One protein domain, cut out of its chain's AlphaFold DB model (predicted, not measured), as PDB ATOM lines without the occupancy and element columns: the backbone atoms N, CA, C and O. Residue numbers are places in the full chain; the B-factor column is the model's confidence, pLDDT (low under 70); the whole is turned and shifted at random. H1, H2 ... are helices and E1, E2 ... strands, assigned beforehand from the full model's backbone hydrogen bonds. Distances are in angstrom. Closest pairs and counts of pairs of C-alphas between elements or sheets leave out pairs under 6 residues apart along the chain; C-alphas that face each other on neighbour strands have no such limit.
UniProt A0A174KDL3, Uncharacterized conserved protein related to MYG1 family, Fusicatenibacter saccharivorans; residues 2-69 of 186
ATOM      1  N   GLN A   2      53.903   9.258  28.618       44.19
ATOM      2  CA  GLN A   2      52.608   9.507  29.259       44.19
ATOM      3  C   GLN A   2      51.955  10.733  28.606       44.19
ATOM      4  O   GLN A   2      52.663  11.708  28.347       44.19
ATOM      5  N   PRO A   3      50.650  10.692  28.297       47.06
ATOM      6  CA  PRO A   3      49.998  11.787  27.600       47.06
ATOM      7  C   PRO A   3      49.943  13.029  28.494       47.06
ATOM      8  O   PRO A   3      49.431  12.985  29.613       47.06
ATOM      9  N   VAL A   4      50.465  14.140  27.975       54.06
ATOM     10  CA  VAL A   4      50.190  15.480  28.502       54.06
ATOM     11  C   VAL A   4      48.701  15.773  28.282       54.06
ATOM     12  O   VAL A   4      48.083  15.241  27.356       54.06
ATOM     13  N   ARG A   5      48.119  16.539  29.207       53.69
ATOM     14  CA  ARG A   5      46.692  16.866  29.336       53.69
ATOM     15  C   ARG A   5      45.992  17.022  27.971       53.69
ATOM     16  O   ARG A   5      46.412  17.827  27.148       53.69
ATOM     17  N   LYS A   6      44.912  16.262  27.727       53.34
ATOM     18  CA  LYS A   6      44.047  16.490  26.556       53.34
ATOM     19  C   LYS A   6      43.228  17.753  26.812       53.34
ATOM     20  O   LYS A   6      42.652  17.888  27.888       53.34
ATOM     21  N   GLU A   7      43.100  18.593  25.792       49.44
ATOM     22  CA  GLU A   7      42.402  19.893  25.785       49.44
ATOM     23  C   GLU A   7      40.977  19.852  26.389       49.44
ATOM     24  O   GLU A   7      40.477  20.842  26.904       49.44
ATOM     25  N   ASN A   8      40.356  18.665  26.444       46.81
ATOM     26  CA  ASN A   8      38.990  18.456  26.930       46.81
ATOM     27  C   ASN A   8      38.857  17.572  28.190       46.81
ATOM     28  O   ASN A   8      37.729  17.338  28.641       46.81
ATOM     29  N   SER A   9      39.948  17.040  28.767       48.00
ATOM     30  CA  SER A   9      39.846  15.884  29.682       48.00
ATOM     31  C   SER A   9      39.434  16.175  31.120       48.00
ATOM     32  O   SER A   9      39.057  15.229  31.806       48.00
ATOM     33  N   SER A  10      39.444  17.427  31.586       54.78
ATOM     34  CA  SER A  10      39.069  17.711  32.977       54.78
ATOM     35  C   SER A  10      38.436  19.086  33.153       54.78
ATOM     36  O   SER A  10      38.913  20.071  32.597       54.78
ATOM     37  N   ASN A  11      37.347  19.136  33.921       55.84
ATOM     38  CA  ASN A  11      36.547  20.332  34.182       55.84
ATOM     39  C   ASN A  11      36.746  20.825  35.608       55.84
ATOM     40  O   ASN A  11      35.821  20.784  36.419       55.84
ATOM     41  N   TYR A  12      37.975  21.195  35.946       68.75
ATOM     42  CA  TYR A  12      38.200  21.777  37.255       68.75
ATOM     43  C   TYR A  12      37.689  23.207  37.247       68.75
ATOM     44  O   TYR A  12      37.955  23.974  36.323       68.75
ATOM     45  N   LYS A  13      36.944  23.547  38.298       66.62
ATOM     46  CA  LYS A  13      36.516  24.920  38.555       66.62
ATOM     47  C   LYS A  13      37.719  25.844  38.768       66.62
ATOM     48  O   LYS A  13      37.680  27.001  38.367       66.62
ATOM     49  N   TYR A  14      38.779  25.281  39.343       76.75
ATOM     50  CA  TYR A  14      40.078  25.903  39.538       76.75
ATOM     51  C   TYR A  14      41.147  24.974  38.984       76.75
ATOM     52  O   TYR A  14      41.222  23.805  39.361       76.75
ATOM     53  N   ASP A  15      41.931  25.494  38.052       81.19
ATOM     54  CA  ASP A  15      43.049  24.791  37.449       81.19
ATOM     55  C   ASP A  15      44.338  25.146  38.197       81.19
ATOM     56  O   ASP A  15      44.489  26.253  38.721       81.19
ATOM     57  N   PHE A  16      45.283  24.209  38.262       85.75
ATOM     58  CA  PHE A  16      46.666  24.587  38.543       85.75
ATOM     59  C   PHE A  16      47.225  25.365  37.342       85.75
ATOM     60  O   PHE A  16      46.782  25.117  36.214       85.75
ATOM     61  N   PRO A  17      48.190  26.278  37.553       86.38
ATOM     62  CA  PRO A  17      48.825  27.008  36.462       86.38
ATOM     63  C   PRO A  17      49.300  26.073  35.345       86.38
ATOM     64  O   PRO A  17      49.934  25.051  35.609       86.38
ATOM     65  N   GLU A  18      49.015  26.418  34.086       84.25
ATOM     66  CA  GLU A  18      49.421  25.585  32.941       84.25
ATOM     67  C   GLU A  18      50.938  25.401  32.868       84.25
ATOM     68  O   GLU A  18      51.413  24.341  32.470       84.25
ATOM     69  N   THR A  19      51.690  26.401  33.333       86.88
ATOM     70  CA  THR A  19      53.151  26.367  33.442       86.88
ATOM     71  C   THR A  19      53.665  25.264  34.364       86.88
ATOM     72  O   THR A  19      54.823  24.887  34.242       86.88
ATOM     73  N   TRP A  20      52.836  24.720  35.262       88.50
ATOM     74  CA  TRP A  20      53.213  23.610  36.141       88.50
ATOM     75  C   TRP A  20      53.041  22.240  35.473       88.50
ATOM     76  O   TRP A  20      53.624  21.248  35.913       88.50
ATOM     77  N   LEU A  21      52.217  22.148  34.426       85.50
ATOM     78  CA  LEU A  21      51.850  20.871  33.825       85.50
ATOM     79  C   LEU A  21      53.051  20.234  33.121       85.50
ATOM     80  O   LEU A  21      53.743  20.861  32.327       85.50
ATOM     81  N   GLY A  22      53.279  18.950  33.392       83.81
ATOM     82  CA  GLY A  22      54.405  18.199  32.837       83.81
ATOM     83  C   GLY A  22      55.753  18.436  33.522       83.81
ATOM     84  O   GLY A  22      56.682  17.680  33.225       83.81
ATOM     85  N   LEU A  23      55.854  19.401  34.444       87.88
ATOM     86  CA  LEU A  23      57.031  19.575  35.295       87.88
ATOM     87  C   LEU A  23      57.070  18.498  36.388       87.88
ATOM     88  O   LEU A  23      56.036  18.047  36.883       87.88
ATOM     89  N   GLU A  24      58.278  18.081  36.758       87.31
ATOM     90  CA  GLU A  24      58.527  17.071  37.788       87.31
ATOM     91  C   GLU A  24      59.678  17.529  38.688       87.31
ATOM     92  O   GLU A  24      60.586  18.223  38.225       87.31
ATOM     93  N   LYS A  25      59.646  17.100  39.957       85.94
ATOM     94  CA  LYS A  25      60.717  17.297  40.946       85.94
ATOM     95  C   LYS A  25      61.186  18.756  41.033       85.94
ATOM     96  O   LYS A  25      60.358  19.643  41.229       85.94
ATOM     97  N   GLU A  26      62.482  19.008  40.858       88.88
ATOM     98  CA  GLU A  26      63.123  20.307  41.054       88.88
ATOM     99  C   GLU A  26      62.516  21.390  40.149       88.88
ATOM    100  O   GLU A  26      62.292  22.512  40.591       88.88
ATOM    101  N   ALA A  27      62.150  21.043  38.909       89.25
ATOM    102  CA  ALA A  27      61.527  21.989  37.981       89.25
ATOM    103  C   ALA A  27      60.123  22.420  38.440       89.25
ATOM    104  O   ALA A  27      59.721  23.566  38.241       89.25
ATOM    105  N   LEU A  28      59.365  21.510  39.063       90.06
ATOM    106  CA  LEU A  28      58.051  21.833  39.617       90.06
ATOM    107  C   LEU A  28      58.188  22.657  40.903       90.06
ATOM    108  O   LEU A  28      57.440  23.612  41.086       90.06
ATOM    109  N   GLN A  29      59.155  22.334  41.763       90.81
ATOM    110  CA  GLN A  29      59.458  23.118  42.966       90.81
ATOM    111  C   GLN A  29      59.838  24.561  42.606       90.81
ATOM    112  O   GLN A  29      59.297  25.502  43.178       90.81
ATOM    113  N   GLU A  30      60.684  24.751  41.591       90.75
ATOM    114  CA  GLU A  30      61.075  26.080  41.112       90.75
ATOM    115  C   GLU A  30      59.881  26.864  40.540       90.75
ATOM    116  O   GLU A  30      59.684  28.032  40.872       90.75
ATOM    117  N   ALA A  31      59.036  26.218  39.729       89.31
ATOM    118  CA  ALA A  31      57.872  26.861  39.118       89.31
ATOM    119  C   ALA A  31      56.727  27.154  40.104       89.31
ATOM    120  O   ALA A  31      55.910  28.048  39.862       89.31
ATOM    121  N   THR A  32      56.625  26.377  41.183       89.19
ATOM    122  CA  THR A  32      55.574  26.517  42.205       89.19
ATOM    123  C   THR A  32      56.007  27.395  43.375       89.19
ATOM    124  O   THR A  32      55.154  28.012  44.011       89.19
ATOM    125  N   GLY A  33      57.310  27.446  43.663       91.06
ATOM    126  CA  GLY A  33      57.855  27.990  44.905       91.06
ATOM    127  C   GLY A  33      57.571  27.124  46.140       91.06
ATOM    128  O   GLY A  33      57.736  27.614  47.256       91.06
ATOM    129  N   LEU A  34      57.115  25.878  45.960       91.38
ATOM    130  CA  LEU A  34      56.736  24.958  47.035       91.38
ATOM    131  C   LEU A  34      57.799  23.872  47.197       91.38
ATOM    132  O   LEU A  34      58.337  23.361  46.214       91.38
ATOM    133  N   SER A  35      58.101  23.536  48.448       84.31
ATOM    134  CA  SER A  35      59.249  22.703  48.815       84.31
ATOM    135  C   SER A  35      59.092  21.242  48.420       84.31
ATOM    136  O   SER A  35      60.043  20.660  47.905       84.31
ATOM    137  N   ASP A  36      57.921  20.644  48.634       83.06
ATOM    138  CA  ASP A  36      57.727  19.235  48.297       83.06
ATOM    139  C   ASP A  36      56.338  18.961  47.734       83.06
ATOM    140  O   ASP A  36      55.410  18.534  48.427       83.06
ATOM    141  N   VAL A  37      56.198  19.269  46.443       88.81
ATOM    142  CA  VAL A  37      54.982  19.030  45.676       88.81
ATOM    143  C   VAL A  37      55.266  18.192  44.443       88.81
ATOM    144  O   VAL A  37      56.270  18.352  43.749       88.81
ATOM    145  N   SER A  38      54.339  17.298  44.133       89.50
ATOM    146  CA  SER A  38      54.388  16.471  42.934       89.50
ATOM    147  C   SER A  38      52.989  16.259  42.385       89.50
ATOM    148  O   SER A  38      52.017  16.167  43.129       89.50
ATOM    149  N   PHE A  39      52.853  16.174  41.065       88.06
ATOM    150  CA  PHE A  39      51.599  15.712  40.486       88.06
ATOM    151  C   PHE A  39      51.569  14.188  40.440       88.06
ATOM    152  O   PHE A  39      52.522  13.563  39.978       88.06
ATOM    153  N   CYS A  40      50.430  13.585  40.790       81.81
ATOM    154  CA  CYS A  40      50.242  12.139  40.626       81.81
ATOM    155  C   CYS A  40      50.363  11.703  39.156       81.81
ATOM    156  O   CYS A  40      50.650  10.544  38.871       81.81
ATOM    157  N   HIS A  41      50.117  12.627  38.221       76.81
ATOM    158  CA  HIS A  41      50.292  12.441  36.784       76.81
ATOM    159  C   HIS A  41      50.676  13.770  36.126       76.81
ATOM    160  O   HIS A  41      50.141  14.813  36.502       76.81
ATOM    161  N   LYS A  42      51.469  13.733  35.046       71.44
ATOM    162  CA  LYS A  42      51.892  14.923  34.268       71.44
ATOM    163  C   LYS A  42      50.745  15.822  33.781       71.44
ATOM    164  O   LYS A  42      50.964  16.979  33.449       71.44
ATOM    165  N   GLY A  43      49.520  15.294  33.728       66.69
ATOM    166  CA  GLY A  43      48.307  16.025  33.357       66.69
ATOM    167  C   GLY A  43      47.735  16.951  34.438       66.69
ATOM    168  O   GLY A  43      46.713  17.578  34.176       66.69
ATOM    169  N   GLY A  44      48.342  17.027  35.627       74.25
ATOM    170  CA  GLY A  44      47.971  17.996  36.666       74.25
ATOM    171  C   GLY A  44      46.641  17.726  37.375       74.25
ATOM    172  O   GLY A  44      46.050  18.647  37.922       74.25
ATOM    173  N   PHE A  45      46.145  16.480  37.338       73.00
ATOM    174  CA  PHE A  45      44.833  16.114  37.898       73.00
ATOM    175  C   PHE A  45      44.784  16.256  39.425       73.00
ATOM    176  O   PHE A  45      43.788  16.708  39.980       73.00
ATOM    177  N   LEU A  46      45.848  15.817  40.093       81.12
ATOM    178  CA  LEU A  46      45.976  15.819  41.543       81.12
ATOM    179  C   LEU A  46      47.422  16.142  41.889       81.12
ATOM    180  O   LEU A  46      48.335  15.514  41.345       81.12
ATOM    181  N   LEU A  47      47.594  17.125  42.766       88.06
ATOM    182  CA  LEU A  47      48.869  17.507  43.352       88.06
ATOM    183  C   LEU A  47      48.934  16.940  44.769       88.06
ATOM    184  O   LEU A  47      47.995  17.094  45.550       88.06
ATOM    185  N   THR A  48      50.027  16.263  45.075       88.88
ATOM    186  CA  THR A  48      50.388  15.790  46.407       88.88
ATOM    187  C   THR A  48      51.441  16.711  46.989       88.88
ATOM    188  O   THR A  48      52.343  17.137  46.270       88.88
ATOM    189  N   ALA A  49      51.314  17.003  48.279       92.31
ATOM    190  CA  ALA A  49      52.291  17.754  49.049       92.31
ATOM    191  C   ALA A  49      52.624  16.980  50.328       92.31
ATOM    192  O   ALA A  49      51.729  16.350  50.902       92.31
ATOM    193  N   GLU A  50      53.878  17.019  50.777       89.81
ATOM    194  CA  GLU A  50      54.278  16.348  52.025       89.81
ATOM    195  C   GLU A  50      53.808  17.096  53.278       89.81
ATOM    196  O   GLU A  50      53.577  16.489  54.326       89.81
ATOM    197  N   THR A  51      53.625  18.415  53.174       91.75
ATOM    198  CA  THR A  51      53.197  19.268  54.285       91.75
ATOM    199  C   THR A  51      51.809  19.857  54.042       91.75
ATOM    200  O   THR A  51      51.397  20.117  52.908       91.75
ATOM    201  N   LEU A  52      51.074  20.099  55.133       92.69
ATOM    202  CA  LEU A  52      49.792  20.804  55.071       92.69
ATOM    203  C   LEU A  52      49.964  22.225  54.514       92.69
ATOM    204  O   LEU A  52      49.108  22.686  53.762       92.69
ATOM    205  N   ASP A  53      51.062  22.898  54.854       93.62
ATOM    206  CA  ASP A  53      51.331  24.265  54.409       93.62
ATOM    207  C   ASP A  53      51.517  24.337  52.889       93.62
ATOM    208  O   ASP A  53      50.868  25.162  52.241       93.62
ATOM    209  N   ASP A  54      52.295  23.419  52.302       92.94
ATOM    210  CA  ASP A  54      52.468  23.332  50.846       92.94
ATOM    211  C   ASP A  54      51.151  22.954  50.144       92.94
ATOM    212  O   ASP A  54      50.809  23.536  49.110       92.94
ATOM    213  N   ALA A  55      50.348  22.055  50.727       91.75
ATOM    214  CA  ALA A  55      49.023  21.721  50.194       91.75
ATOM    215  C   ALA A  55      48.088  22.944  50.171       91.75
ATOM    216  O   ALA A  55      47.435  23.229  49.163       91.75
ATOM    217  N   VAL A  56      48.036  23.700  51.272       92.56
ATOM    218  CA  VAL A  56      47.212  24.912  51.385       92.56
ATOM    219  C   VAL A  56      47.708  25.996  50.429       92.56
ATOM    220  O   VAL A  56      46.888  26.660  49.787       92.56
ATOM    221  N   ALA A  57      49.021  26.174  50.300       92.19
ATOM    222  CA  ALA A  57      49.611  27.134  49.375       92.19
ATOM    223  C   ALA A  57      49.285  26.788  47.912       92.19
ATOM    224  O   ALA A  57      48.824  27.661  47.171       92.19
ATOM    225  N   ALA A  58      49.399  25.517  47.520       90.12
ATOM    226  CA  ALA A  58      49.008  25.047  46.192       90.12
ATOM    227  C   ALA A  58      47.520  25.318  45.899       90.12
ATOM    228  O   ALA A  58      47.177  25.805  44.817       90.12
ATOM    229  N   CYS A  59      46.630  25.081  46.872       89.75
ATOM    230  CA  CYS A  59      45.212  25.422  46.740       89.75
ATOM    231  C   CYS A  59      44.992  26.928  46.561       89.75
ATOM    232  O   CYS A  59      44.207  27.323  45.703       89.75
ATOM    233  N   ARG A  60      45.684  27.779  47.330       89.88
ATOM    234  CA  ARG A  60      45.584  29.242  47.188       89.88
ATOM    235  C   ARG A  60      46.029  29.718  45.811       89.88
ATOM    236  O   ARG A  60      45.377  30.593  45.254       89.88
ATOM    237  N   ILE A  61      47.090  29.135  45.256       88.69
ATOM    238  CA  ILE A  61      47.567  29.470  43.908       88.69
ATOM    239  C   ILE A  61      46.525  29.072  42.859       88.69
ATOM    240  O   ILE A  61      46.193  29.879  41.993       88.69
ATOM    241  N   SER A  62      45.944  27.874  42.971       86.06
ATOM    242  CA  SER A  62      44.866  27.441  42.074       86.06
ATOM    243  C   SER A  62      43.614  28.325  42.195       86.06
ATOM    244  O   SER A  62      43.014  28.687  41.186       86.06
ATOM    245  N   LEU A  63      43.258  28.744  43.416       81.38
ATOM    246  CA  LEU A  63      42.149  29.669  43.685       81.38
ATOM    247  C   LEU A  63      42.408  31.100  43.190       81.38
ATOM    248  O   LEU A  63      41.453  31.808  42.888       81.38
ATOM    249  N   ALA A  64      43.671  31.535  43.139       80.56
ATOM    250  CA  ALA A  64      44.062  32.853  42.641       80.56
ATOM    251  C   ALA A  64      44.003  32.953  41.107       80.56
ATOM    252  O   ALA A  64      43.978  34.060  40.565       80.56
ATOM    253  N   GLY A  65      43.970  31.818  40.401       73.50
ATOM    254  CA  GLY A  65      43.643  31.785  38.979       73.50
ATOM    255  C   GLY A  65      42.206  32.250  38.724       73.50
ATOM    256  O   GLY A  65      41.351  32.180  39.604       73.50
ATOM    257  N   MET A  66      41.912  32.713  37.506       66.56
ATOM    258  CA  MET A  66      40.525  33.016  37.141       66.56
ATOM    259  C   MET A  66      39.734  31.703  37.037       66.56
ATOM    260  O   MET A  66      40.055  30.888  36.166       66.56
ATOM    261  N   PRO A  67      38.711  31.472  37.885       71.19
ATOM    262  CA  PRO A  67      37.845  30.320  37.707       71.19
ATOM    263  C   PRO A  67      37.159  30.418  36.350       71.19
ATOM    264  O   PRO A  67      36.781  31.504  35.900       71.19
ATOM    265  N   LYS A  68      36.957  29.269  35.704       77.69
ATOM    266  CA  LYS A  68      36.101  29.222  34.517       77.69
ATOM    267  C   LYS A  68      34.719  29.735  34.905       77.69
ATOM    268  O   LYS A  68      34.185  29.345  35.947       77.69
ATOM    269  N   ALA A  69      34.164  30.618  34.075       86.38
ATOM    270  CA  ALA A  69      32.816  31.119  34.285       86.38
ATOM    271  C   ALA A  69      31.856  29.920  34.385       86.38
ATOM    272  O   ALA A  69      31.942  29.010  33.551       86.38
TER     273      ALA A  69
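This is residues 2 to 69 of the 186 residues of the protein "Uncharacterized conserved protein related to MYG1 family" of Fusicatenibacter saccharivorans (UniProt A0A174KDL3). A domain with little regular structure: a long winding stretch, residues 2 to 25, leads into a small cluster of short helix H1, a hairpin of strands E1 and E2, and longer helix H2. The 68 printed residues have 26 in named elements, ordered H1, E1, E2, H2; the class is mixed and the sheet, E1 - E2, antiparallel. It is compact, radius of gyration of the C-alphas 11.5 A, spanning 30 by 28 by 16 A.

H1, residues 26 to 32, and E1, residues 37 to 39, have closest C-alphas Gln 29 and Val 37, 6.6 A. E1 and E2, residues 47 to 49, form an antiparallel hairpin; N 38 and O 48, 2.9 A, are within hydrogen-bond range. H2, residues 52 to 64, and E2 have closest C-alphas Ala 55 and Ala 49, 5.3 A. H1 and H2 are close but not clearly touching, closest C-alphas Thr 32 and Ala 58, 7.8 A, at a steep tilt of 54 degrees. Every O i to N i+4 pair in H1 and H2 is within range.

H1 starts at C-alpha 26 (63.123, 20.307, 41.054); H2, 18.2 A long, ends at C-alpha 64 (44.062, 32.853, 42.641).

The farthest C-alphas, Glu 26 and Ala 69, are 32.9 A apart. The printed part has no cut; pLDDT is under 70 at residues 2 to 13, 43 and 66.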